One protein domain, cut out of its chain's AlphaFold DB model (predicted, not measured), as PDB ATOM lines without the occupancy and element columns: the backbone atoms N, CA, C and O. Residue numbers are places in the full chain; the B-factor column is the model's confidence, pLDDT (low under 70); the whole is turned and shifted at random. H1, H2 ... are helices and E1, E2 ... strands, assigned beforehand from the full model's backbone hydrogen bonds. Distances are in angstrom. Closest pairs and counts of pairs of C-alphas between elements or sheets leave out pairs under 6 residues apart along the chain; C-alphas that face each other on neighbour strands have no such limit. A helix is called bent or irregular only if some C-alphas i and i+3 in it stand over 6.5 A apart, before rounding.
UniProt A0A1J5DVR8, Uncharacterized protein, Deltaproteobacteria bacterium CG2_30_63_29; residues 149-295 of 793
ATOM      1  N   VAL A 149      -1.338  11.134  13.991       91.88
ATOM      2  CA  VAL A 149      -0.735  11.301  15.322       91.88
ATOM      3  C   VAL A 149      -0.264   9.962  15.839       91.88
ATOM      4  O   VAL A 149      -1.066   9.089  16.190       91.88
ATOM      5  N   PHE A 150       1.050   9.818  15.972       93.06
ATOM      6  CA  PHE A 150       1.673   8.624  16.523       93.06
ATOM      7  C   PHE A 150       1.874   8.729  18.033       93.06
ATOM      8  O   PHE A 150       2.371   9.725  18.554       93.06
ATOM      9  N   VAL A 151       1.513   7.669  18.759       93.56
ATOM     10  CA  VAL A 151       1.693   7.582  20.210       93.56
ATOM     11  C   VAL A 151       2.321   6.251  20.600       93.56
ATOM     12  O   VAL A 151       1.800   5.185  20.285       93.56
ATOM     13  N   GLU A 152       3.414   6.296  21.348       93.62
ATOM     14  CA  GLU A 152       4.000   5.144  22.026       93.62
ATOM     15  C   GLU A 152       3.404   5.022  23.427       93.62
ATOM     16  O   GLU A 152       3.552   5.930  24.244       93.62
ATOM     17  N   ALA A 153       2.713   3.915  23.709       94.06
ATOM     18  CA  ALA A 153       2.075   3.678  24.999       94.06
ATOM     19  C   ALA A 153       2.795   2.584  25.798       94.06
ATOM     20  O   ALA A 153       2.449   1.399  25.740       94.06
ATOM     21  N   ASP A 154       3.759   3.010  26.606       93.19
ATOM     22  CA  ASP A 154       4.453   2.163  27.570       93.19
ATOM     23  C   ASP A 154       3.626   1.983  28.843       93.19
ATOM     24  O   ASP A 154       2.844   2.852  29.222       93.19
ATOM     25  N   TRP A 155       3.800   0.871  29.563       92.44
ATOM     26  CA  TRP A 155       3.034   0.622  30.791       92.44
ATOM     27  C   TRP A 155       3.880   0.140  31.960       92.44
ATOM     28  O   TRP A 155       4.846  -0.613  31.815       92.44
ATOM     29  N   LEU A 156       3.467   0.548  33.160       89.81
ATOM     30  CA  LEU A 156       4.060   0.065  34.397       89.81
ATOM     31  C   LEU A 156       3.715  -1.416  34.607       89.81
ATOM     32  O   LEU A 156       2.566  -1.840  34.464       89.81
ATOM     33  N   ALA A 157       4.706  -2.214  34.992       87.62
ATOM     34  CA  ALA A 157       4.490  -3.585  35.419       87.62
ATOM     35  C   ALA A 157       3.602  -3.614  36.669       87.62
ATOM     36  O   ALA A 157       3.863  -2.922  37.655       87.62
ATOM     37  N   CYS A 158       2.570  -4.452  36.658       83.00
ATOM     38  CA  CYS A 158       1.751  -4.640  37.849       83.00
ATOM     39  C   CYS A 158       2.535  -5.432  38.911       83.00
ATOM     40  O   CYS A 158       3.075  -6.501  38.614       83.00
ATOM     41  N   ASP A 159       2.587  -4.937  40.154       78.69
ATOM     42  CA  ASP A 159       3.247  -5.649  41.255       78.69
ATOM     43  C   ASP A 159       2.428  -6.874  41.691       78.69
ATOM     44  O   ASP A 159       1.531  -6.803  42.533       78.69
ATOM     45  N   ILE A 160       2.769  -8.030  41.120       73.12
ATOM     46  CA  ILE A 160       2.128  -9.319  41.409       73.12
ATOM     47  C   ILE A 160       2.340  -9.807  42.851       73.12
ATOM     48  O   ILE A 160       1.650 -10.731  43.281       73.12
ATOM     49  N   ASN A 161       3.284  -9.217  43.594       70.88
ATOM     50  CA  ASN A 161       3.536  -9.535  45.002       70.88
ATOM     51  C   ASN A 161       2.795  -8.589  45.952       70.88
ATOM     52  O   ASN A 161       2.883  -8.759  47.172       70.88
ATOM     53  N   ASN A 162       2.062  -7.609  45.417       68.69
ATOM     54  CA  ASN A 162       1.300  -6.672  46.218       68.69
ATOM     55  C   ASN A 162       0.261  -7.440  47.066       68.69
ATOM     56  O   ASN A 162      -0.591  -8.147  46.513       68.69
ATOM     57  N   PRO A 163       0.280  -7.301  48.407       61.28
ATOM     58  CA  PRO A 163      -0.602  -8.045  49.309       61.28
ATOM     59  C   PRO A 163      -2.097  -7.748  49.108       61.28
ATOM     60  O   PRO A 163      -2.933  -8.505  49.598       61.28
ATOM     61  N   LEU A 164      -2.444  -6.680  48.383       66.69
ATOM     62  CA  LEU A 164      -3.818  -6.329  48.014       66.69
ATOM     63  C   LEU A 164      -4.323  -7.063  46.756       66.69
ATOM     64  O   LEU A 164      -5.490  -6.917  46.402       66.69
ATOM     65  N   ASN A 165      -3.478  -7.865  46.093       62.00
ATOM     66  CA  ASN A 165      -3.800  -8.658  44.900       62.00
ATOM     67  C   ASN A 165      -4.489  -7.848  43.780       62.00
ATOM     68  O   ASN A 165      -5.423  -8.305  43.114       62.00
ATOM     69  N   VAL A 166      -4.016  -6.615  43.584       69.44
ATOM     70  CA  VAL A 166      -4.583  -5.637  42.640       69.44
ATOM     71  C   VAL A 166      -4.431  -6.095  41.183       69.44
ATOM     72  O   VAL A 166      -5.231  -5.723  40.327       69.44
ATOM     73  N   CYS A 167      -3.460  -6.978  40.912       69.81
ATOM     74  CA  CYS A 167      -3.154  -7.514  39.585       69.81
ATOM     75  C   CYS A 167      -4.120  -8.612  39.082       69.81
ATOM     76  O   CYS A 167      -3.938  -9.124  37.977       69.81
ATOM     77  N   GLY A 168      -5.162  -8.964  39.848       64.62
ATOM     78  CA  GLY A 168      -6.137 -10.011  39.505       64.62
ATOM     79  C   GLY A 168      -5.916 -11.332  40.255       64.62
ATOM     80  O   GLY A 168      -5.136 -11.399  41.195       64.62
ATOM     81  N   LEU A 169      -6.642 -12.400  39.901       58.09
ATOM     82  CA  LEU A 169      -6.485 -13.714  40.550       58.09
ATOM     83  C   LEU A 169      -5.146 -14.366  40.165       58.09
ATOM     84  O   LEU A 169      -4.708 -14.250  39.027       58.09
ATOM     85  N   ALA A 170      -4.516 -15.070  41.108       56.31
ATOM     86  CA  ALA A 170      -3.189 -15.650  40.914       56.31
ATOM     87  C   ALA A 170      -3.156 -16.763  39.834       56.31
ATOM     88  O   ALA A 170      -4.031 -17.635  39.849       56.31
ATOM     89  N   PRO A 171      -2.115 -16.797  38.970       62.62
ATOM     90  CA  PRO A 171      -1.002 -15.843  38.907       62.62
ATOM     91  C   PRO A 171      -1.459 -14.527  38.254       62.62
ATOM     92  O   PRO A 171      -2.014 -14.561  37.160       62.62
ATOM     93  N   GLY A 172      -1.255 -13.393  38.936       69.75
ATOM     94  CA  GLY A 172      -1.674 -12.074  38.449       69.75
ATOM     95  C   GLY A 172      -0.983 -11.689  37.139       69.75
ATOM     96  O   GLY A 172       0.096 -12.196  36.831       69.75
ATOM     97  N   ASP A 173      -1.608 -10.796  36.374       82.44
ATOM     98  CA  ASP A 173      -1.111 -10.374  35.063       82.44
ATOM     99  C   ASP A 173      -0.106  -9.210  35.208       82.44
ATOM    100  O   ASP A 173      -0.515  -8.111  35.599       82.44
ATOM    101  N   PRO A 174       1.198  -9.403  34.910       83.31
ATOM    102  CA  PRO A 174       2.185  -8.321  34.965       83.31
ATOM    103  C   PRO A 174       1.916  -7.221  33.927       83.31
ATOM    104  O   PRO A 174       2.414  -6.109  34.089       83.31
ATOM    105  N   ASP A 175       1.126  -7.511  32.889       87.50
ATOM    106  CA  ASP A 175       0.713  -6.578  31.840       87.50
ATOM    107  C   ASP A 175      -0.660  -5.953  32.105       87.50
ATOM    108  O   ASP A 175      -1.226  -5.318  31.220       87.50
ATOM    109  N   ARG A 176      -1.200  -6.073  33.326       86.25
ATOM    110  CA  ARG A 176      -2.529  -5.547  33.671       86.25
ATOM    111  C   ARG A 176      -2.739  -4.086  33.281       86.25
ATOM    112  O   ARG A 176      -3.866  -3.740  32.935       86.25
ATOM    113  N   TYR A 177      -1.709  -3.248  33.387       88.38
ATOM    114  CA  TYR A 177      -1.785  -1.822  33.060       88.38
ATOM    115  C   TYR A 177      -1.525  -1.515  31.587       88.38
ATOM    116  O   TYR A 177      -1.675  -0.369  31.185       88.38
ATOM    117  N   ARG A 178      -1.214  -2.511  30.747       91.44
ATOM    118  CA  ARG A 178      -1.116  -2.303  29.300       91.44
ATOM    119  C   ARG A 178      -2.415  -1.700  28.772       91.44
ATOM    120  O   ARG A 178      -3.517  -2.100  29.176       91.44
ATOM    121  N   PHE A 179      -2.291  -0.733  27.870       92.19
ATOM    122  CA  PHE A 179      -3.453  -0.121  27.247       92.19
ATOM    123  C   PHE A 179      -4.216  -1.155  26.412       92.19
ATOM    124  O   PHE A 179      -3.629  -1.997  25.731       92.19
ATOM    125  N   LYS A 180      -5.547  -1.158  26.517       90.75
ATOM    126  CA  LYS A 180      -6.373  -2.189  25.875       90.75
ATOM    127  C   LYS A 180      -6.676  -1.801  24.438       90.75
ATOM    128  O   LYS A 180      -7.079  -0.670  24.181       90.75
ATOM    129  N   SER A 181      -6.633  -2.776  23.534       90.00
ATOM    130  CA  SER A 181      -6.988  -2.595  22.119       90.00
ATOM    131  C   SER A 181      -8.374  -1.977  21.907       90.00
ATOM    132  O   SER A 181      -8.536  -1.097  21.071       90.00
ATOM    133  N   THR A 182      -9.373  -2.365  22.707       89.56
ATOM    134  CA  THR A 182     -10.729  -1.789  22.633       89.56
ATOM    135  C   THR A 182     -10.765  -0.295  22.958       89.56
ATOM    136  O   THR A 182     -11.644   0.418  22.486       89.56
ATOM    137  N   TRP A 183      -9.840   0.185  23.790       89.38
ATOM    138  CA  TRP A 183      -9.764   1.593  24.177       89.38
ATOM    139  C   TRP A 183      -8.888   2.398  23.234       89.38
ATOM    140  O   TRP A 183      -9.282   3.500  22.892       89.38
ATOM    141  N   ALA A 184      -7.796   1.825  22.724       89.00
ATOM    142  CA  ALA A 184      -7.042   2.432  21.627       89.00
ATOM    143  C   ALA A 184      -7.927   2.650  20.389       89.00
ATOM    144  O   ALA A 184      -7.930   3.727  19.807       89.00
ATOM    145  N   TRP A 185      -8.799   1.686  20.069       87.75
ATOM    146  CA  TRP A 185      -9.836   1.876  19.049       87.75
ATOM    147  C   TRP A 185     -10.769   3.059  19.352       87.75
ATOM    148  O   TRP A 185     -11.140   3.819  18.459       87.75
ATOM    149  N   SER A 186     -11.167   3.198  20.619       85.81
ATOM    150  CA  SER A 186     -12.071   4.265  21.051       85.81
ATOM    151  C   SER A 186     -11.401   5.635  20.945       85.81
ATOM    152  O   SER A 186     -12.056   6.549  20.469       85.81
ATOM    153  N   VAL A 187     -10.110   5.768  21.284       87.56
ATOM    154  CA  VAL A 187      -9.342   7.025  21.151       87.56
ATOM    155  C   VAL A 187      -9.456   7.597  19.743       87.56
ATOM    156  O   VAL A 187      -9.855   8.745  19.590       87.56
ATOM    157  N   GLY A 188      -9.238   6.786  18.710       81.56
ATOM    158  CA  GLY A 188      -9.378   7.279  17.342       81.56
ATOM    159  C   GLY A 188     -10.806   7.682  16.957       81.56
ATOM    160  O   GLY A 188     -11.001   8.456  16.025       81.56
ATOM    161  N   SER A 189     -11.824   7.173  17.653       80.62
ATOM    162  CA  SER A 189     -13.209   7.622  17.451       80.62
ATOM    163  C   SER A 189     -13.506   8.946  18.172       80.62
ATOM    164  O   SER A 189     -14.482   9.600  17.831       80.62
ATOM    165  N   ILE A 190     -12.699   9.326  19.172       84.44
ATOM    166  CA  ILE A 190     -12.834  10.576  19.939       84.44
ATOM    167  C   ILE A 190     -12.289  11.765  19.142       84.44
ATOM    168  O   ILE A 190     -12.895  12.830  19.170       84.44
ATOM    169  N   TYR A 191     -11.184  11.562  18.419       82.69
ATOM    170  CA  TYR A 191     -10.561  12.541  17.512       82.69
ATOM    171  C   TYR A 191     -11.254  12.622  16.134       82.69
ATOM    172  O   TYR A 191     -10.694  13.137  15.171       82.69
ATOM    173  N   TYR A 192     -12.476  12.094  16.021       73.06
ATOM    174  CA  TYR A 192     -13.296  12.191  14.815       73.06
ATOM    175  C   TYR A 192     -14.227  13.410  14.874       73.06
ATOM    176  O   TYR A 192     -15.081  13.468  15.762       73.06
ATOM    177  N   ASP A 193     -14.101  14.349  13.931       69.94
ATOM    178  CA  ASP A 193     -14.986  15.520  13.836       69.94
ATOM    179  C   ASP A 193     -16.367  15.133  13.273       69.94
ATOM    180  O   ASP A 193     -16.458  14.643  12.141       69.94
ATOM    181  N   PRO A 194     -17.452  15.327  14.045       59.31
ATOM    182  CA  PRO A 194     -18.799  14.985  13.620       59.31
ATOM    183  C   PRO A 194     -19.525  16.054  12.774       59.31
ATOM    184  O   PRO A 194     -20.587  15.720  12.245       59.31
ATOM    185  N   ASP A 195     -19.042  17.303  12.654       57.34
ATOM    186  CA  ASP A 195     -19.827  18.427  12.087       57.34
ATOM    187  C   ASP A 195     -19.541  18.737  10.600       57.34
ATOM    188  O   ASP A 195     -20.242  19.525   9.954       57.34
ATOM    189  N   TYR A 196     -18.549  18.101   9.971       52.44
ATOM    190  CA  TYR A 196     -18.172  18.526   8.624       52.44
ATOM    191  C   TYR A 196     -19.078  17.962   7.512       52.44
ATOM    192  O   TYR A 196     -19.071  16.783   7.167       52.44
ATOM    193  N   SER A 197     -19.812  18.868   6.861       45.81
ATOM    194  CA  SER A 197     -20.590  18.666   5.623       45.81
ATOM    195  C   SER A 197     -19.760  18.332   4.355       45.81
ATOM    196  O   SER A 197     -20.144  18.707   3.244       45.81
ATOM    197  N   MET A 198     -18.628  17.629   4.490       43.69
ATOM    198  CA  MET A 198     -17.752  17.241   3.374       43.69
ATOM    199  C   MET A 198     -18.239  15.958   2.687       43.69
ATOM    200  O   MET A 198     -18.874  15.108   3.317       43.69
ATOM    201  N   PRO A 199     -17.987  15.822   1.372       40.44
ATOM    202  CA  PRO A 199     -18.236  14.589   0.638       40.44
ATOM    203  C   PRO A 199     -17.495  13.389   1.253       40.44
ATOM    204  O   PRO A 199     -16.494  13.522   1.945       40.44
ATOM    205  N   ALA A 200     -18.047  12.197   1.016       42.72
ATOM    206  CA  ALA A 200     -17.656  10.931   1.641       42.72
ATOM    207  C   ALA A 200     -16.266  10.390   1.227       42.72
ATOM    208  O   ALA A 200     -16.009   9.205   1.412       42.72
ATOM    209  N   ASP A 201     -15.407  11.206   0.617       42.56
ATOM    210  CA  ASP A 201     -14.072  10.836   0.139       42.56
ATOM    211  C   ASP A 201     -12.916  11.263   1.065       42.56
ATOM    212  O   ASP A 201     -11.770  10.997   0.729       42.56
ATOM    213  N   HIS A 202     -13.197  11.823   2.251       45.41
ATOM    214  CA  HIS A 202     -12.204  12.151   3.290       45.41
ATOM    215  C   HIS A 202     -12.639  11.585   4.658       45.41
ATOM    216  O   HIS A 202     -13.170  12.289   5.521       45.41
ATOM    217  N   GLU A 203     -12.502  10.269   4.834       43.44
ATOM    218  CA  GLU A 203     -12.742   9.602   6.117       43.44
ATOM    219  C   GLU A 203     -11.573   9.888   7.087       43.44
ATOM    220  O   GLU A 203     -10.492   9.356   6.887       43.44
ATOM    221  N   HIS A 204     -11.868  10.643   8.163       51.28
ATOM    222  CA  HIS A 204     -11.056  10.964   9.363       51.28
ATOM    223  C   HIS A 204     -10.228  12.264   9.292       51.28
ATOM    224  O   HIS A 204      -9.302  12.370   8.513       51.28
ATOM    225  N   LEU A 205     -10.537  13.258  10.145       68.31
ATOM    226  CA  LEU A 205      -9.765  14.514  10.194       68.31
ATOM    227  C   LEU A 205      -8.386  14.376  10.861       68.31
ATOM    228  O   LEU A 205      -7.545  15.232  10.618       68.31
ATOM    229  N   VAL A 206      -8.189  13.357  11.711       82.06
ATOM    230  CA  VAL A 206      -6.889  12.960  12.280       82.06
ATOM    231  C   VAL A 206      -6.889  11.443  12.516       82.06
ATOM    232  O   VAL A 206      -7.766  10.926  13.224       82.06
ATOM    233  N   HIS A 207      -5.932  10.698  11.970       87.00
ATOM    234  CA  HIS A 207      -5.699   9.312  12.361       87.00
ATOM    235  C   HIS A 207      -4.857   9.241  13.634       87.00
ATOM    236  O   HIS A 207      -3.877   9.950  13.823       87.00
ATOM    237  N   THR A 208      -5.217   8.334  14.539       88.50
ATOM    238  CA  THR A 208      -4.489   8.159  15.801       88.50
ATOM    239  C   THR A 208      -3.824   6.791  15.822       88.50
ATOM    240  O   THR A 208      -4.502   5.766  15.915       88.50
ATOM    241  N   HIS A 209      -2.503   6.770  15.797       91.62
ATOM    242  CA  HIS A 209      -1.671   5.584  15.688       91.62
ATOM    243  C   HIS A 209      -1.063   5.234  17.049       91.62
ATOM    244  O   HIS A 209       0.013   5.707  17.405       91.62
ATOM    245  N   VAL A 210      -1.735   4.386  17.837       93.31
ATOM    246  CA  VAL A 210      -1.256   4.037  19.190       93.31
ATOM    247  C   VAL A 210      -0.484   2.708  19.205       93.31
ATOM    248  O   VAL A 210      -1.072   1.629  19.107       93.31
ATOM    249  N   ASP A 211       0.833   2.741  19.398       94.06
ATOM    250  CA  ASP A 211       1.633   1.540  19.658       94.06
ATOM    251  C   ASP A 211       1.361   1.046  21.083       94.06
ATOM    252  O   ASP A 211       1.767   1.667  22.062       94.06
ATOM    253  N   ILE A 212       0.664  -0.085  21.199       93.25
ATOM    254  CA  ILE A 212       0.354  -0.740  22.483       93.25
ATOM    255  C   ILE A 212       1.040  -2.107  22.607       93.25
ATOM    256  O   ILE A 212       0.728  -2.893  23.509       93.25
ATOM    257  N   GLY A 213       1.914  -2.451  21.654       91.88
ATOM    258  CA  GLY A 213       2.590  -3.746  21.607       91.88
ATOM    259  C   GLY A 213       1.649  -4.924  21.327       91.88
ATOM    260  O   GLY A 213       1.962  -6.064  21.683       91.88
ATOM    261  N   LEU A 214       0.481  -4.675  20.720       91.12
ATOM    262  CA  LEU A 214      -0.465  -5.699  20.265       91.12
ATOM    263  C   LEU A 214      -0.786  -5.488  18.788       91.12
ATOM    264  O   LEU A 214      -1.133  -4.386  18.377       91.12
ATOM    265  N   SER A 215      -0.713  -6.554  17.992       87.69
ATOM    266  CA  SER A 215      -1.051  -6.464  16.574       87.69
ATOM    267  C   SER A 215      -2.532  -6.130  16.367       87.69
ATOM    268  O   SER A 215      -3.411  -6.543  17.132       87.69
ATOM    269  N   SER A 216      -2.801  -5.383  15.301       84.69
ATOM    270  CA  SER A 216      -4.136  -4.964  14.892       84.69
ATOM    271  C   SER A 216      -4.399  -5.365  13.447       84.69
ATOM    272  O   SER A 216      -3.484  -5.675  12.689       84.69
ATOM    273  N   SER A 217      -5.674  -5.357  13.067       77.44
ATOM    274  CA  SER A 217      -6.065  -5.369  11.650       77.44
ATOM    275  C   SER A 217      -6.202  -3.954  11.073       77.44
ATOM    276  O   SER A 217      -6.122  -3.801   9.860       77.44
ATOM    277  N   SER A 218      -6.364  -2.943  11.935       78.19
ATOM    278  CA  SER A 218      -6.482  -1.520  11.602       78.19
ATOM    279  C   SER A 218      -5.272  -0.778  12.156       78.19
ATOM    280  O   SER A 218      -5.119  -0.714  13.378       78.19
ATOM    281  N   HIS A 219      -4.434  -0.238  11.275       74.00
ATOM    282  CA  HIS A 219      -3.150   0.368  11.649       74.00
ATOM    283  C   HIS A 219      -3.268   1.871  11.941       74.00
ATOM    284  O   HIS A 219      -2.547   2.364  12.793       74.00
ATOM    285  N   THR A 220      -4.322   2.525  11.448       81.94
ATOM    286  CA  THR A 220      -4.748   3.903  11.795       81.94
ATOM    287  C   THR A 220      -5.413   4.047  13.174       81.94
ATOM    288  O   THR A 220      -6.104   5.024  13.465       81.94
ATOM    289  N   ARG A 221      -5.295   3.017  14.027       85.81
ATOM    290  CA  ARG A 221      -5.906   2.973  15.370       85.81
ATOM    291  C   ARG A 221      -4.901   2.536  16.427       85.81
ATOM    292  O   ARG A 221      -4.721   3.206  17.439       85.81
ATOM    293  N   TYR A 222      -4.297   1.364  16.237       91.25
ATOM    294  CA  TYR A 222      -3.268   0.854  17.138       91.25
ATOM    295  C   TYR A 222      -2.438  -0.249  16.483       91.25
ATOM    296  O   TYR A 222      -2.891  -0.891  15.535       91.25
ATOM    297  N   GLY A 223      -1.263  -0.537  17.038       91.56
ATOM    298  CA  GLY A 223      -0.399  -1.593  16.523       91.56
ATOM    299  C   GLY A 223       0.647  -2.110  17.505       91.56
ATOM    300  O   GLY A 223       0.628  -1.817  18.703       91.56
ATOM    301  N   ALA A 224       1.539  -2.940  16.959       90.19
ATOM    302  CA  ALA A 224       2.752  -3.421  17.607       90.19
ATOM    303  C   ALA A 224       3.938  -3.043  16.719       90.19
ATOM    304  O   ALA A 224       4.294  -3.791  15.807       90.19
ATOM    305  N   TRP A 225       4.520  -1.874  16.973       88.50
ATOM    306  CA  TRP A 225       5.535  -1.274  16.095       88.50
ATOM    307  C   TRP A 225       6.931  -1.231  16.717       88.50
ATOM    308  O   TRP A 225       7.849  -0.637  16.160       88.50
ATOM    309  N   GLY A 226       7.098  -1.900  17.858       84.00
ATOM    310  CA  GLY A 226       8.398  -2.210  18.446       84.00
ATOM    311  C   GLY A 226       8.888  -1.253  19.532       84.00
ATOM    312  O   GLY A 226       9.908  -1.567  20.135       84.00
ATOM    313  N   GLY A 227       8.180  -0.154  19.816       83.94
ATOM    314  CA  GLY A 227       8.559   0.783  20.884       83.94
ATOM    315  C   GLY A 227       7.762   0.611  22.173       83.94
ATOM    316  O   GLY A 227       8.307   0.829  23.242       83.94
ATOM    317  N   ALA A 228       6.521   0.113  22.108       91.00
ATOM    318  CA  ALA A 228       5.717  -0.107  23.309       91.00
ATOM    319  C   ALA A 228       6.280  -1.229  24.204       91.00
ATOM    320  O   ALA A 228       6.311  -2.410  23.827       91.00
ATOM    321  N   THR A 229       6.672  -0.881  25.428       90.94
ATOM    322  CA  THR A 229       7.315  -1.786  26.380       90.94
ATOM    323  C   THR A 229       6.735  -1.726  27.796       90.94
ATOM    324  O   THR A 229       6.131  -0.754  28.253       90.94
ATOM    325  N   ARG A 230       6.930  -2.830  28.530       91.38
ATOM    326  CA  ARG A 230       6.630  -2.906  29.962       91.38
ATOM    327  C   ARG A 230       7.817  -2.399  30.768       91.38
ATOM    328  O   ARG A 230       8.875  -3.031  30.754       91.38
ATOM    329  N   GLN A 231       7.593  -1.386  31.592       88.69
ATOM    330  CA  GLN A 231       8.594  -0.862  32.516       88.69
ATOM    331  C   GLN A 231       8.454  -1.495  33.903       88.69
ATOM    332  O   GLN A 231       7.358  -1.618  34.445       88.69
ATOM    333  N   ALA A 232       9.570  -1.914  34.504       78.56
ATOM    334  CA  ALA A 232       9.563  -2.591  35.806       78.56
ATOM    335  C   ALA A 232       9.467  -1.631  37.007       78.56
ATOM    336  O   ALA A 232       9.047  -2.050  38.084       78.56
ATOM    337  N   GLU A 233       9.864  -0.368  36.838       71.50
ATOM    338  CA  GLU A 233       9.942   0.624  37.912       71.50
ATOM    339  C   GLU A 233       9.305   1.952  37.500       71.50
ATOM    340  O   GLU A 233       9.426   2.389  36.358       71.50
ATOM    341  N   ASN A 234       8.686   2.635  38.464       75.56
ATOM    342  CA  ASN A 234       8.113   3.971  38.286       75.56
ATOM    343  C   ASN A 234       9.079   5.079  38.756       75.56
ATOM    344  O   ASN A 234       8.696   5.978  39.500       75.56
ATOM    345  N   THR A 235      10.367   4.951  38.429       64.94
ATOM    346  CA  THR A 235      11.437   5.847  38.914       64.94
ATOM    347  C   THR A 235      11.824   6.934  37.914       64.94
ATOM    348  O   THR A 235      12.388   7.950  38.313       64.94
ATOM    349  N   LYS A 236      11.502   6.733  36.634       66.19
ATOM    350  CA  LYS A 236      11.740   7.681  35.540       66.19
ATOM    351  C   LYS A 236      10.605   8.698  35.399       66.19
ATOM    352  O   LYS A 236       9.443   8.374  35.672       66.19
ATOM    353  N   ASN A 237      10.931   9.900  34.925       78.06
ATOM    354  CA  ASN A 237       9.933  10.884  34.496       78.06
ATOM    355  C   ASN A 237       9.123  10.318  33.309       78.06
ATOM    356  O   ASN A 237       9.648   9.524  32.533       78.06
ATOM    357  N   LYS A 238       7.854  10.717  33.152       78.50
ATOM    358  CA  LYS A 238       6.967  10.245  32.074       78.50
ATOM    359  C   LYS A 238       7.582  10.415  30.677       78.50
ATOM    360  O   LYS A 238       7.431   9.545  29.835       78.50
ATOM    361  N   CYS A 239       8.346  11.486  30.464       82.88
ATOM    362  CA  CYS A 239       8.978  11.794  29.177       82.88
ATOM    363  C   CYS A 239      10.269  10.996  28.926       82.88
ATOM    364  O   CYS A 239      10.806  11.030  27.830       82.88
ATOM    365  N   GLU A 240      10.783  10.276  29.928       84.19
ATOM    366  CA  GLU A 240      11.993   9.439  29.827       84.19
ATOM    367  C   GLU A 240      11.667   7.965  29.512       84.19
ATOM    368  O   GLU A 240      12.550   7.096  29.563       84.19
ATOM    369  N   TRP A 241      10.383   7.658  29.304       81.12
ATOM    370  CA  TRP A 241       9.905   6.326  28.926       81.12
ATOM    371  C   TRP A 241       9.944   6.118  27.414       81.12
ATOM    372  O   TRP A 241      10.114   4.986  26.985       81.12
ATOM    373  N   GLY A 242       9.855   7.204  26.646       81.31
ATOM    374  CA  GLY A 242       9.884   7.156  25.195       81.31
ATOM    375  C   GLY A 242      11.199   6.648  24.618       81.31
ATOM    376  O   GLY A 242      12.279   6.886  25.163       81.31
ATOM    377  N   SER A 243      11.091   5.971  23.483       83.94
ATOM    378  CA  SER A 243      12.226   5.551  22.667       83.94
ATOM    379  C   SER A 243      12.877   6.744  21.949       83.94
ATOM    380  O   SER A 243      12.209   7.452  21.196       83.94
ATOM    381  N   ASP A 244      14.195   6.927  22.111       83.56
ATOM    382  CA  ASP A 244      14.951   8.035  21.491       83.56
ATOM    383  C   ASP A 244      14.769   8.087  19.959       83.56
ATOM    384  O   ASP A 244      14.596   9.161  19.386       83.56
ATOM    385  N   SER A 245      14.695   6.922  19.304       83.81
ATOM    386  CA  SER A 245      14.510   6.791  17.850       83.81
ATOM    387  C   SER A 245      13.177   7.321  17.317       83.81
ATOM    388  O   SER A 245      13.054   7.493  16.106       83.81
ATOM    389  N   ARG A 246      12.192   7.553  18.192       88.19
ATOM    390  CA  ARG A 246      10.844   8.050  17.873       88.19
ATOM    391  C   ARG A 246      10.630   9.505  18.289       88.19
ATOM    392  O   ARG A 246       9.573  10.075  18.025       88.19
ATOM    393  N   SER A 247      11.626  10.115  18.931       84.94
ATOM    394  CA  SER A 247      11.608  11.545  19.227       84.94
ATOM    395  C   SER A 247      11.540  12.338  17.920       84.94
ATOM    396  O   SER A 247      12.241  12.016  16.963       84.94
ATOM    397  N   GLY A 248      10.682  13.352  17.859       82.88
ATOM    398  CA  GLY A 248      10.372  14.068  16.620       82.88
ATOM    399  C   GLY A 248       9.148  13.543  15.865       82.88
ATOM    400  O   GLY A 248       8.615  14.289  15.062       82.88
ATOM    401  N   TYR A 249       8.689  12.318  16.151       88.06
ATOM    402  CA  TYR A 249       7.634  11.644  15.378       88.06
ATOM    403  C   TYR A 249       6.489  11.088  16.237       88.06
ATOM    404  O   TYR A 249       5.384  10.915  15.744       88.06
ATOM    405  N   PHE A 250       6.737  10.766  17.514       90.88
ATOM    406  CA  PHE A 250       5.741  10.177  18.416       90.88
ATOM    407  C   PHE A 250       5.523  11.036  19.665       90.88
ATOM    408  O   PHE A 250       6.461  11.599  20.237       90.88
ATOM    409  N   HIS A 251       4.287  11.018  20.157       91.44
ATOM    410  CA  HIS A 251       3.960  11.316  21.546       91.44
ATOM    411  C   HIS A 251       4.204  10.089  22.434       91.44
ATOM    412  O   HIS A 251       4.121   8.943  21.992       91.44
ATOM    413  N   PHE A 252       4.454  10.313  23.721       91.56
ATOM    414  CA  PHE A 252       4.810   9.272  24.677       91.56
ATOM    415  C   PHE A 252       3.809   9.217  25.828       91.56
ATOM    416  O   PHE A 252       3.750  10.101  26.686       91.56
ATOM    417  N   ALA A 253       3.036   8.137  25.869       92.31
ATOM    418  CA  ALA A 253       2.078   7.867  26.922       92.31
ATOM    419  C   ALA A 253       2.671   6.888  27.937       92.31
ATOM    420  O   ALA A 253       2.999   5.745  27.612       92.31
ATOM    421  N   ARG A 254       2.730   7.302  29.202       91.38
ATOM    422  CA  ARG A 254       2.986   6.392  30.317       91.38
ATOM    423  C   ARG A 254       1.664   5.912  30.899       91.38
ATOM    424  O   ARG A 254       0.894   6.686  31.467       91.38
ATOM    425  N   ILE A 255       1.436   4.607  30.815       91.19
ATOM    426  CA  ILE A 255       0.216   3.965  31.282       91.19
ATOM    427  C   ILE A 255       0.412   3.327  32.657       91.19
ATOM    428  O   ILE A 255       1.310   2.509  32.878       91.19
ATOM    429  N   PHE A 256      -0.448   3.693  33.604       84.12
ATOM    430  CA  PHE A 256      -0.359   3.246  34.994       84.12
ATOM    431  C   PHE A 256      -1.751   3.010  35.606       84.12
ATOM    432  O   PHE A 256      -2.746   2.877  34.891       84.12
ATOM    433  N   GLU A 257      -1.810   2.856  36.930       75.00
ATOM    434  CA  GLU A 257      -2.979   2.314  37.622       75.00
ATOM    435  C   GLU A 257      -4.238   3.186  37.543       75.00
ATOM    436  O   GLU A 257      -5.315   2.647  37.271       75.00
ATOM    437  N   ASP A 258      -4.132   4.499  37.764       77.44
ATOM    438  CA  ASP A 258      -5.282   5.408  37.774       77.44
ATOM    439  C   ASP A 258      -4.871   6.884  37.660       77.44
ATOM    440  O   ASP A 258      -3.857   7.293  38.215       77.44
ATOM    441  N   GLY A 259      -5.710   7.698  37.019       78.19
ATOM    442  CA  GLY A 259      -5.483   9.126  36.786       78.19
ATOM    443  C   GLY A 259      -4.839   9.460  35.439       78.19
ATOM    444  O   GLY A 259      -4.631   8.593  34.589       78.19
ATOM    445  N   GLY A 260      -4.563  10.746  35.249       84.50
ATOM    446  CA  GLY A 260      -3.897  11.306  34.080       84.50
ATOM    447  C   GLY A 260      -3.209  12.622  34.440       84.50
ATOM    448  O   GLY A 260      -3.574  13.258  35.437       84.50
ATOM    449  N   GLN A 261      -2.138  12.946  33.715       86.19
ATOM    450  CA  GLN A 261      -1.498  14.260  33.771       86.19
ATOM    451  C   GLN A 261      -0.597  14.474  32.557       86.19
ATOM    452  O   GLN A 261       0.317  13.682  32.306       86.19
ATOM    453  N   SER A 262      -0.747  15.612  31.902       85.69
ATOM    454  CA  SER A 262      -0.018  15.950  30.684       85.69
ATOM    455  C   SER A 262       0.838  17.208  30.824       85.69
ATOM    456  O   SER A 262       0.649  18.009  31.744       85.69
ATOM    457  N   ILE A 263       1.824  17.357  29.938       76.62
ATOM    458  CA  ILE A 263       2.545  18.618  29.737       76.62
ATOM    459  C   ILE A 263       1.786  19.434  28.677       76.62
ATOM    460  O   ILE A 263       1.460  18.907  27.616       76.62
ATOM    461  N   GLU A 264       1.510  20.706  28.983       73.81
ATOM    462  CA  GLU A 264       0.693  21.620  28.170       73.81
ATOM    463  C   GLU A 264       1.527  22.799  27.621       73.81
ATOM    464  O   GLU A 264       1.922  23.667  28.414       73.81
ATOM    465  N   PRO A 265       1.747  22.904  26.294       76.12
ATOM    466  CA  PRO A 265       1.796  21.810  25.316       76.12
ATOM    467  C   PRO A 265       3.054  20.945  25.514       76.12
ATOM    468  O   PRO A 265       3.992  21.341  26.212       76.12
ATOM    469  N   GLY A 266       3.100  19.759  24.910       80.56
ATOM    470  CA  GLY A 266       4.234  18.849  25.072       80.56
ATOM    471  C   GLY A 266       4.090  17.550  24.289       80.56
ATOM    472  O   GLY A 266       3.161  17.386  23.512       80.56
ATOM    473  N   THR A 267       5.011  16.612  24.512       86.38
ATOM    474  CA  THR A 267       5.088  15.333  23.777       86.38
ATOM    475  C   THR A 267       4.866  14.112  24.659       86.38
ATOM    476  O   THR A 267       4.995  12.980  24.205       86.38
ATOM    477  N   CYS A 268       4.593  14.307  25.947       89.19
ATOM    478  CA  CYS A 268       4.509  13.227  26.917       89.19
ATOM    479  C   CYS A 268       3.377  13.452  27.912       89.19
ATOM    480  O   CYS A 268       3.133  14.573  28.372       89.19
ATOM    481  N   PHE A 269       2.717  12.362  28.290       92.12
ATOM    482  CA  PHE A 269       1.598  12.393  29.219       92.12
ATOM    483  C   PHE A 269       1.436  11.083  29.988       92.12
ATOM    484  O   PHE A 269       1.926  10.024  29.603       92.12
ATOM    485  N   ASP A 270       0.751  11.178  31.120       91.00
ATOM    486  CA  ASP A 270       0.318  10.046  31.922       91.00
ATOM    487  C   ASP A 270      -1.146   9.761  31.631       91.00
ATOM    488  O   ASP A 270      -1.960  10.681  31.642       91.00
ATOM    489  N   ALA A 271      -1.498   8.492  31.457       90.50
ATOM    490  CA  ALA A 271      -2.886   8.072  31.351       90.50
ATOM    491  C   ALA A 271      -3.107   6.742  32.072       90.50
ATOM    492  O   ALA A 271      -2.199   5.933  32.252       90.50
ATOM    493  N   SER A 272      -4.343   6.481  32.474       86.12
ATOM    494  CA  SER A 272      -4.722   5.169  32.984       86.12
ATOM    495  C   SER A 272      -5.215   4.278  31.853       86.12
ATOM    496  O   SER A 272      -5.785   4.734  30.858       86.12
ATOM    497  N   ASN A 273      -5.083   2.966  32.035       84.19
ATOM    498  CA  ASN A 273      -5.831   2.016  31.227       84.19
ATOM    499  C   ASN A 273      -7.239   1.835  31.818       84.19
ATOM    500  O   ASN A 273      -7.647   0.753  32.229       84.19
ATOM    501  N   GLN A 274      -8.005   2.914  31.909       77.94
ATOM    502  CA  GLN A 274      -9.404   2.877  32.329       77.94
ATOM    503  C   GLN A 274     -10.234   3.819  31.437       77.94
ATOM    504  O   GLN A 274      -9.777   4.275  30.389       77.94
ATOM    505  N   SER A 275     -11.497   4.055  31.803       75.81
ATOM    506  CA  SER A 275     -12.311   5.145  31.234       75.81
ATOM    507  C   SER A 275     -12.528   5.114  29.714       75.81
ATOM    508  O   SER A 275     -12.643   6.159  29.088       75.81
ATOM    509  N   ALA A 276     -12.580   3.925  29.105       80.38
ATOM    510  CA  ALA A 276     -12.834   3.753  27.671       80.38
ATOM    511  C   ALA A 276     -11.861   4.507  26.733       80.38
ATOM    512  O   ALA A 276     -12.208   4.784  25.592       80.38
ATOM    513  N   GLY A 277     -10.647   4.826  27.198       85.19
ATOM    514  CA  GLY A 277      -9.683   5.636  26.445       85.19
ATOM    515  C   GLY A 277      -9.910   7.148  26.538       85.19
ATOM    516  O   GLY A 277      -9.091   7.905  26.032       85.19
ATOM    517  N   GLY A 278     -10.949   7.604  27.243       87.44
ATOM    518  CA  GLY A 278     -11.243   9.027  27.404       87.44
ATOM    519  C   GLY A 278     -10.146   9.798  28.142       87.44
ATOM    520  O   GLY A 278      -9.737  10.856  27.687       87.44
ATOM    521  N   THR A 279      -9.595   9.244  29.232       87.25
ATOM    522  CA  THR A 279      -8.446   9.866  29.920       87.25
ATOM    523  C   THR A 279      -7.236   9.960  28.993       87.25
ATOM    524  O   THR A 279      -6.596  10.993  28.943       87.25
ATOM    525  N   PHE A 280      -6.950   8.925  28.204       90.94
ATOM    526  CA  PHE A 280      -5.851   8.972  27.238       90.94
ATOM    527  C   PHE A 280      -6.051  10.095  26.210       90.94
ATOM    528  O   PHE A 280      -5.139  10.878  25.977       90.94
ATOM    529  N   ALA A 281      -7.252  10.200  25.633       90.62
ATOM    530  CA  ALA A 281      -7.560  11.233  24.651       90.62
ATOM    531  C   ALA A 281      -7.501  12.650  25.244       90.62
ATOM    532  O   ALA A 281      -6.949  13.532  24.599       90.62
ATOM    533  N   HIS A 282      -8.002  12.849  26.468       90.56
ATOM    534  CA  HIS A 282      -7.923  14.117  27.207       90.56
ATOM    535  C   HIS A 282      -6.472  14.578  27.395       90.56
ATOM    536  O   HIS A 282      -6.114  15.710  27.087       90.56
ATOM    537  N   GLU A 283      -5.613  13.673  27.862       90.19
ATOM    538  CA  GLU A 283      -4.215  13.989  28.165       90.19
ATOM    539  C   GLU A 283      -3.373  14.185  26.894       90.19
ATOM    540  O   GLU A 283      -2.447  14.999  26.888       90.19
ATOM    541  N   LEU A 284      -3.726  13.507  25.797       91.12
ATOM    542  CA  LEU A 284      -3.188  13.808  24.468       91.12
ATOM    543  C   LEU A 284      -3.679  15.177  23.958       91.12
ATOM    544  O   LEU A 284      -2.897  15.919  23.378       91.12
ATOM    545  N   GLY A 285      -4.918  15.580  24.260       90.06
ATOM    546  CA  GLY A 285      -5.441  16.903  23.894       90.06
ATOM    547  C   GLY A 285      -4.600  18.045  24.475       90.06
ATOM    548  O   GLY A 285      -4.343  19.038  23.802       90.06
ATOM    549  N   HIS A 286      -4.081  17.873  25.692       89.00
ATOM    550  CA  HIS A 286      -3.122  18.797  26.303       89.00
ATOM    551  C   HIS A 286      -1.792  18.916  25.555       89.00
ATOM    552  O   HIS A 286      -1.251  20.017  25.446       89.00
ATOM    553  N   ASN A 287      -1.267  17.807  25.026       88.94
ATOM    554  CA  ASN A 287      -0.087  17.841  24.161       88.94
ATOM    555  C   ASN A 287      -0.360  18.675  22.898       88.94
ATOM    556  O   ASN A 287       0.506  19.438  22.484       88.94
ATOM    557  N   LEU A 288      -1.595  18.619  22.395       88.06
ATOM    558  CA  LEU A 288      -2.107  19.358  21.237       88.06
ATOM    559  C   LEU A 288      -2.676  20.745  21.607       88.06
ATOM    560  O   LEU A 288      -3.546  21.285  20.926       88.06
ATOM    561  N   ASN A 289      -2.176  21.336  22.699       85.81
ATOM    562  CA  ASN A 289      -2.444  22.714  23.124       85.81
ATOM    563  C   ASN A 289      -3.909  23.027  23.506       85.81
ATOM    564  O   ASN A 289      -4.318  24.195  23.562       85.81
ATOM    565  N   LEU A 290      -4.702  22.003  23.824       86.19
ATOM    566  CA  LEU A 290      -5.991  22.192  24.480       86.19
ATOM    567  C   LEU A 290      -5.804  22.335  25.988       86.19
ATOM    568  O   LEU A 290      -5.101  21.564  26.636       86.19
ATOM    569  N   SER A 291      -6.511  23.286  26.580       83.69
ATOM    570  CA  SER A 291      -6.716  23.338  28.021       83.69
ATOM    571  C   SER A 291      -8.162  22.998  28.372       83.69
ATOM    572  O   SER A 291      -9.025  22.846  27.514       83.69
ATOM    573  N   HIS A 292      -8.463  22.927  29.668       82.94
ATOM    574  CA  HIS A 292      -9.795  22.551  30.146       82.94
ATOM    575  C   HIS A 292     -10.929  23.533  29.775       82.94
ATOM    576  O   HIS A 292     -12.109  23.215  29.919       82.94
ATOM    577  N   GLY A 293     -10.585  24.737  29.311       78.69
ATOM    578  CA  GLY A 293     -11.508  25.716  28.739       78.69
ATOM    579  C   GLY A 293     -11.432  25.848  27.211       78.69
ATOM    580  O   GLY A 293     -11.962  26.834  26.697       78.69
ATOM    581  N   GLY A 294     -10.771  24.921  26.512       78.75
ATOM    582  CA  GLY A 294     -10.414  24.996  25.088       78.75
ATOM    583  C   GLY A 294      -9.008  25.569  24.861       78.75
ATOM    584  O   GLY A 294      -8.166  25.502  25.761       78.75
ATOM    585  N   LYS A 295      -8.733  26.148  23.684       72.69
ATOM    586  CA  LYS A 295      -7.505  26.907  23.383       72.69
ATOM    587  C   LYS A 295      -7.195  27.869  24.522       72.69
ATOM    588  O   LYS A 295      -8.059  28.638  24.965       72.69
TER     589      LYS A 295
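This is residues 149 to 295 of the 793 residues of an uncharacterized protein of Deltaproteobacteria bacterium CG2_30_63_29 (UniProt A0A1J5DVR8). Little regular structure is present: amid long loops, a strongly twisted parallel sheet curls round H2, with H1 on the same face over edge strand E2. Residues 197 to 202 stick out. The 147 printed residues include, in order, E1, H1, E2, E3, E4, H2; sheet order is E2 E1 E3 E4, and the mixed class rests on 48 residues. It is compact, radius of gyration of the C-alphas 15.8 A, spanning 55 by 31 by 31 A.

E1, residues 149 to 156, starts at C-alpha (-0.735, 11.301, 15.322) and spans 22.7 A. H1 is 181 to 190, E2 207 to 211, E3 250 to 256, E4 268 to 272. H2, 275 to 287, spans 19.0 A, ending at C-alpha (-0.087, 17.841, 24.161); it is irregular, C-alphas 276 and 279 being 7.9 A apart.

N 151 and O 209 join E1 to E2 within hydrogen-bond range, 2.8 A; N 253 and O 152, E3 to E1, 2.8 A; N 271 and O 254, E4 to E3, 3.0 A. E1, H1 and E2 form a strand-helix-strand unit, two parallel neighbour strands with a helix between them along the chain, and its crossover is right-handed. H1 and H2 touch, closest C-alphas Trp 183 and Gly 277, 4.6 A. O i to N i+4 pairs within range: H1 4 of 6, H2 6 of 9.

The printed part has no cut. The link E4 to H2 is tight, the others long. Residues 162 to 172, 193 to 205 and 235 to 236 have pLDDT under 70.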